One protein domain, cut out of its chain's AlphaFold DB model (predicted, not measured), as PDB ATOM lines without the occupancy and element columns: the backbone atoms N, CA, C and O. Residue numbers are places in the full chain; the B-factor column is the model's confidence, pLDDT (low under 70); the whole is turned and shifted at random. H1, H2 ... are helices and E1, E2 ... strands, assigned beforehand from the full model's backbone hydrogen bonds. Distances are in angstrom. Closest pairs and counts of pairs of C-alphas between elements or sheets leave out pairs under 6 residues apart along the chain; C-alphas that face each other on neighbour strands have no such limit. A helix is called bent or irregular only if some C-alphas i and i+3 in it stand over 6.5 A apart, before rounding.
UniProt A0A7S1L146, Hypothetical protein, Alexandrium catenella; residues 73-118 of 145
ATOM      1  N   CYS A  73     -19.172 385.215 -19.290       89.12
ATOM      2  CA  CYS A  73     -17.733 385.335 -19.152       89.12
ATOM      3  C   CYS A  73     -16.989 384.596 -20.264       89.12
ATOM      4  O   CYS A  73     -17.459 383.609 -20.819       89.12
ATOM      5  N   LEU A  74     -15.790 385.076 -20.541       90.38
ATOM      6  CA  LEU A  74     -14.754 384.400 -21.298       90.38
ATOM      7  C   LEU A  74     -13.459 384.686 -20.561       90.38
ATOM      8  O   LEU A  74     -13.180 385.844 -20.260       90.38
ATOM      9  N   ALA A  75     -12.683 383.667 -20.226       90.06
ATOM     10  CA  ALA A  75     -11.504 383.852 -19.398       90.06
ATOM     11  C   ALA A  75     -10.367 382.952 -19.857       90.06
ATOM     12  O   ALA A  75     -10.571 381.772 -20.134       90.06
ATOM     13  N   ASP A  76      -9.158 383.506 -19.849       88.88
ATOM     14  CA  ASP A  76      -7.944 382.705 -19.784       88.88
ATOM     15  C   ASP A  76      -8.011 381.786 -18.545       88.88
ATOM     16  O   ASP A  76      -8.531 382.220 -17.505       88.88
ATOM     17  N   PRO A  77      -7.481 380.548 -18.602       87.88
ATOM     18  CA  PRO A  77      -7.570 379.597 -17.494       87.88
ATOM     19  C   PRO A  77      -7.127 380.174 -16.143       87.88
ATOM     20  O   PRO A  77      -7.743 379.880 -15.119       87.88
ATOM     21  N   SER A  78      -6.118 381.055 -16.138       87.50
ATOM     22  CA  SER A  78      -5.600 381.686 -14.916       87.50
ATOM     23  C   SER A  78      -6.563 382.685 -14.263       87.50
ATOM     24  O   SER A  78      -6.484 382.910 -13.059       87.50
ATOM     25  N   MET A  79      -7.492 383.265 -15.028       89.56
ATOM     26  CA  MET A  79      -8.441 384.282 -14.554       89.56
ATOM     27  C   MET A  79      -9.884 383.779 -14.486       89.56
ATOM     28  O   MET A  79     -10.778 384.522 -14.069       89.56
ATOM     29  N   LYS A  80     -10.122 382.511 -14.838       89.81
ATOM     30  CA  LYS A  80     -11.439 381.869 -14.802       89.81
ATOM     31  C   LYS A  80     -12.147 381.991 -13.441       89.81
ATOM     32  O   LYS A  80     -13.308 382.399 -13.447       89.81
ATOM     33  N   PRO A  81     -11.484 381.792 -12.280       88.69
ATOM     34  CA  PRO A  81     -12.131 381.947 -10.971       88.69
ATOM     35  C   PRO A  81     -12.602 383.375 -10.660       88.69
ATOM     36  O   PRO A  81     -13.454 383.559  -9.801       88.69
ATOM     37  N   VAL A  82     -12.049 384.384 -11.339       86.44
ATOM     38  CA  VAL A  82     -12.374 385.803 -11.122       86.44
ATOM     39  C   VAL A  82     -13.413 386.282 -12.137       86.44
ATOM     40  O   VAL A  82     -14.392 386.946 -11.791       86.44
ATOM     41  N   LEU A  83     -13.210 385.951 -13.414       85.00
ATOM     42  CA  LEU A  83     -14.039 386.429 -14.519       85.00
ATOM     43  C   LEU A  83     -15.329 385.623 -14.693       85.00
ATOM     44  O   LEU A  83     -16.337 386.200 -15.094       85.00
ATOM     45  N   CYS A  84     -15.327 384.335 -14.346       89.69
ATOM     46  CA  CYS A  84     -16.501 383.461 -14.423       89.69
ATOM     47  C   CYS A  84     -17.187 383.230 -13.068       89.69
ATOM     48  O   CYS A  84     -17.965 382.295 -12.903       89.69
ATOM     49  N   ALA A  85     -16.921 384.094 -12.085       85.75
ATOM     50  CA  ALA A  85     -17.558 384.038 -10.773       85.75
ATOM     51  C   ALA A  85     -19.037 384.484 -10.787       85.75
ATOM     52  O   ALA A  85     -19.539 385.094 -11.738       85.75
ATOM     53  N   ASP A  86     -19.725 384.226  -9.672       82.06
ATOM     54  CA  ASP A  86     -21.092 384.675  -9.357       82.06
ATOM     55  C   ASP A  86     -22.153 384.300 -10.407       82.06
ATOM     56  O   ASP A  86     -22.999 385.124 -10.784       82.06
ATOM     57  N   GLY A  87     -22.089 383.056 -10.890       79.12
ATOM     58  CA  GLY A  87     -23.071 382.495 -11.821       79.12
ATOM     59  C   GLY A  87     -22.968 383.045 -13.244       79.12
ATOM     60  O   GLY A  87     -23.969 383.060 -13.957       79.12
ATOM     61  N   ALA A  88     -21.793 383.540 -13.650       85.12
ATOM     62  CA  ALA A  88     -21.541 383.885 -15.044       85.12
ATOM     63  C   ALA A  88     -21.449 382.619 -15.912       85.12
ATOM     64  O   ALA A  88     -20.765 381.664 -15.554       85.12
ATOM     65  N   VAL A  89     -22.138 382.623 -17.050       88.06
ATOM     66  CA  VAL A  89     -22.139 381.530 -18.029       88.06
ATOM     67  C   VAL A  89     -21.002 381.743 -19.024       88.06
ATOM     68  O   VAL A  89     -20.818 382.848 -19.532       88.06
ATOM     69  N   GLU A  90     -20.231 380.700 -19.315       88.50
ATOM     70  CA  GLU A  90     -19.171 380.783 -20.320       88.50
ATOM     71  C   GLU A  90     -19.743 381.011 -21.723       88.50
ATOM     72  O   GLU A  90     -20.661 380.318 -22.160       88.50
ATOM     73  N   ASN A  91     -19.183 381.994 -22.427       87.31
ATOM     74  CA  ASN A  91     -19.508 382.321 -23.808       87.31
ATOM     75  C   ASN A  91     -18.201 382.534 -24.587       87.31
ATOM     76  O   ASN A  91     -17.526 383.548 -24.427       87.31
ATOM     77  N   GLU A  92     -17.847 381.587 -25.453       85.94
ATOM     78  CA  GLU A  92     -16.607 381.633 -26.247       85.94
ATOM     79  C   GLU A  92     -16.580 382.775 -27.273       85.94
ATOM     80  O   GLU A  92     -15.512 383.208 -27.698       85.94
ATOM     81  N   MET A  93     -17.743 383.313 -27.645       83.31
ATOM     82  CA  MET A  93     -17.865 384.399 -28.621       83.31
ATOM     83  C   MET A  93     -17.934 385.786 -27.970       83.31
ATOM     84  O   MET A  93     -18.135 386.784 -28.671       83.31
ATOM     85  N   LEU A  94     -17.773 385.874 -26.645       79.19
ATOM     86  CA  LEU A  94     -18.018 387.097 -25.878       79.19
ATOM     87  C   LEU A  94     -17.152 388.281 -26.314       79.19
ATOM     88  O   LEU A  94     -17.578 389.433 -26.253       79.19
ATOM     89  N   ASP A  95     -15.945 387.998 -26.788       82.31
ATOM     90  CA  ASP A  95     -14.969 388.993 -27.213       82.31
ATOM     91  C   ASP A  95     -14.694 388.966 -28.727       82.31
ATOM     92  O   ASP A  95     -13.667 389.469 -29.189       82.31
ATOM     93  N   SER A  96     -15.609 388.383 -29.506       82.06
ATOM     94  CA  SER A  96     -15.507 388.276 -30.971       82.06
ATOM     95  C   SER A  96     -15.438 389.635 -31.677       82.06
ATOM     96  O   SER A  96     -14.842 389.755 -32.744       82.06
ATOM     97  N   HIS A  97     -15.999 390.675 -31.058       76.38
ATOM     98  CA  HIS A  97     -15.955 392.056 -31.537       76.38
ATOM     99  C   HIS A  97     -14.605 392.751 -31.286       76.38
ATOM    100  O   HIS A  97     -14.356 393.822 -31.839       76.38
ATOM    101  N   LEU A  98     -13.733 392.184 -30.442       79.12
ATOM    102  CA  LEU A  98     -12.398 392.722 -30.208       79.12
ATOM    103  C   LEU A  98     -11.451 392.255 -31.317       79.12
ATOM    104  O   LEU A  98     -11.203 391.058 -31.475       79.12
ATOM    105  N   GLY A  99     -10.870 393.209 -32.047       79.38
ATOM    106  CA  GLY A  99      -9.815 392.925 -33.018       79.38
ATOM    107  C   GLY A  99      -8.564 392.332 -32.360       79.38
ATOM    108  O   GLY A  99      -8.317 392.537 -31.170       79.38
ATOM    109  N   ALA A 100      -7.742 391.625 -33.143       76.81
ATOM    110  CA  ALA A 100      -6.536 390.955 -32.644       76.81
ATOM    111  C   ALA A 100      -5.615 391.906 -31.859       76.81
ATOM    112  O   ALA A 100      -5.116 391.535 -30.802       76.81
ATOM    113  N   SER A 101      -5.477 393.156 -32.310       74.00
ATOM    114  CA  SER A 101      -4.680 394.198 -31.651       74.00
ATOM    115  C   SER A 101      -5.136 394.543 -30.230       74.00
ATOM    116  O   SER A 101      -4.303 394.898 -29.402       74.00
ATOM    117  N   ALA A 102      -6.424 394.392 -29.914       69.75
ATOM    118  CA  ALA A 102      -6.961 394.605 -28.568       69.75
ATOM    119  C   ALA A 102      -6.661 393.435 -27.613       69.75
ATOM    120  O   ALA A 102      -6.754 393.593 -26.396       69.75
ATOM    121  N   LYS A 103      -6.291 392.270 -28.163       74.12
ATOM    122  CA  LYS A 103      -5.927 391.054 -27.421       74.12
ATOM    123  C   LYS A 103      -4.408 390.853 -27.322       74.12
ATOM    124  O   LYS A 103      -3.967 389.934 -26.635       74.12
ATOM    125  N   LEU A 104      -3.609 391.685 -27.996       70.06
ATOM    126  CA  LEU A 104      -2.151 391.572 -27.989       70.06
ATOM    127  C   LEU A 104      -1.544 392.009 -26.643       70.06
ATOM    128  O   LEU A 104      -2.044 392.939 -26.005       70.06
ATOM    129  N   PRO A 105      -0.419 391.399 -26.228       58.53
ATOM    130  CA  PRO A 105       0.419 391.952 -25.174       58.53
ATOM    131  C   PRO A 105       1.024 393.271 -25.675       58.53
ATOM    132  O   PRO A 105       1.726 393.273 -26.684       58.53
ATOM    133  N   GLY A 106       0.768 394.388 -24.992       55.72
ATOM    134  CA  GLY A 106       1.429 395.663 -25.316       55.72
ATOM    135  C   GLY A 106       0.545 396.908 -25.344       55.72
ATOM    136  O   GLY A 106       1.063 397.998 -25.577       55.72
ATOM    137  N   SER A 107      -0.754 396.804 -25.056       51.97
ATOM    138  CA  SER A 107      -1.612 397.967 -24.799       51.97
ATOM    139  C   SER A 107      -1.286 398.578 -23.428       51.97
ATOM    140  O   SER A 107      -1.961 398.320 -22.442       51.97
ATOM    141  N   SER A 108      -0.176 399.322 -23.342       53.53
ATOM    142  CA  SER A 108       0.176 400.258 -22.254       53.53
ATOM    143  C   SER A 108      -0.275 399.868 -20.828       53.53
ATOM    144  O   SER A 108      -0.854 400.695 -20.125       53.53
ATOM    145  N   GLY A 109      -0.034 398.620 -20.395       58.47
ATOM    146  CA  GLY A 109      -0.187 398.231 -18.985       58.47
ATOM    147  C   GLY A 109      -0.757 396.847 -18.656       58.47
ATOM    148  O   GLY A 109      -0.891 396.551 -17.471       58.47
ATOM    149  N   GLY A 110      -1.080 395.972 -19.616       68.31
ATOM    150  CA  GLY A 110      -1.578 394.640 -19.252       68.31
ATOM    151  C   GLY A 110      -1.650 393.614 -20.377       68.31
ATOM    152  O   GLY A 110      -1.576 393.939 -21.559       68.31
ATOM    153  N   VAL A 111      -1.803 392.351 -19.975       81.12
ATOM    154  CA  VAL A 111      -2.139 391.229 -20.859       81.12
ATOM    155  C   VAL A 111      -3.644 391.014 -20.766       81.12
ATOM    156  O   VAL A 111      -4.179 390.880 -19.666       81.12
ATOM    157  N   TYR A 112      -4.333 390.981 -21.905       82.81
ATOM    158  CA  TYR A 112      -5.749 390.628 -21.942       82.81
ATOM    159  C   TYR A 112      -5.945 389.196 -21.423       82.81
ATOM    160  O   TYR A 112      -5.306 388.259 -21.898       82.81
ATOM    161  N   LYS A 113      -6.817 389.026 -20.426       87.69
ATOM    162  CA  LYS A 113      -7.094 387.730 -19.780       87.69
ATOM    163  C   LYS A 113      -8.547 387.276 -19.904       87.69
ATOM    164  O   LYS A 113      -8.941 386.306 -19.261       87.69
ATOM    165  N   GLY A 114      -9.336 387.973 -20.716       87.44
ATOM    166  CA  GLY A 114     -10.748 387.682 -20.928       87.44
ATOM    167  C   GLY A 114     -11.686 388.832 -20.564       87.44
ATOM    168  O   GLY A 114     -11.271 389.947 -20.240       87.44
ATOM    169  N   MET A 115     -12.982 388.541 -20.616       84.38
ATOM    170  CA  MET A 115     -14.086 389.477 -20.464       84.38
ATOM    171  C   MET A 115     -15.191 388.890 -19.572       84.38
ATOM    172  O   MET A 115     -15.448 387.696 -19.564       84.38
ATOM    173  N   ARG A 116     -15.881 389.760 -18.827       84.69
ATOM    174  CA  ARG A 116     -17.107 389.450 -18.071       84.69
ATOM    175  C   ARG A 116     -18.143 390.532 -18.345       84.69
ATOM    176  O   ARG A 116     -17.774 391.707 -18.311       84.69
ATOM    177  N   THR A 117     -19.401 390.158 -18.566       78.56
ATOM    178  CA  THR A 117     -20.562 391.043 -18.803       78.56
ATOM    179  C   THR A 117     -21.728 390.684 -17.862       78.56
ATOM    180  O   THR A 117     -21.629 389.742 -17.076       78.56
ATOM    181  N   GLY A 118     -22.801 391.483 -17.870       67.06
ATOM    182  CA  GLY A 118     -24.050 391.190 -17.161       67.06
ATOM    183  C   GLY A 118     -24.126 391.666 -15.710       67.06
ATOM    184  O   GLY A 118     -24.801 391.063 -14.880       67.06
TER     185      GLY A 118
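AT A GLANCE: This is residues 73 to 118 of the 145 residues of the protein "Hypothetical protein" of Alexandrium catenella (UniProt A0A7S1L146). With little regular structure, the domain is a small two-stranded sheet, E1 and E2, with the short helix H1 packed by it, and a wide loop bearing H2, from which residues 96 to 101 and 105 to 110 stick out. The 46 printed residues run E1, H1, H2, E2, the strands antiparallel; the class is mixed, with only 18 residues in named elements. It is only just compact, close to loose, with a radius of gyration of the C-alphas of 10.9 A, and elongated, spanning 31 by 20 by 16 A.

IN THESE COORDINATES: E1, residues 73 to 75, begins at C-alpha (-17.733, 385.335, -19.152) and is 6.4 A long. E2, residues 114 to 117, is 10.6 A long and ends at (-20.562, 391.043, -18.803). H1, residues 77 to 83, is 9.9 A long and irregular: C-alphas 78 and 81 are 7.6 A apart. H2, residues 100 to 103, is 5.3 A long.

HOW THE PARTS SIT: E1 and E2 are antiparallel at 167 degrees, with N 74 and O 115 at 2.8 A, within hydrogen-bond range. The closest C-alphas of H1 and E2 are Leu 83 and Arg 116, 5.6 A; those of H1 and E1 are Leu 83 and Cys 73, 6.0 A. H2 is apart from E1 and H1. In H1, 1 of 3 O i to N i+4 pairs and 1 of 4 O i to N i+3 pairs are within hydrogen-bond range; H2 is too short for an i+4 pair.

THE WHOLE: The C-alphas farthest apart, Gly 87 and Ser 108, are 31.1 A apart. The printed part has no cut; the link H1 to H2 is long, 16 residues. Mean pLDDT of the printed part is 79.8; residues 102, 105 to 110 and 118 are under 70.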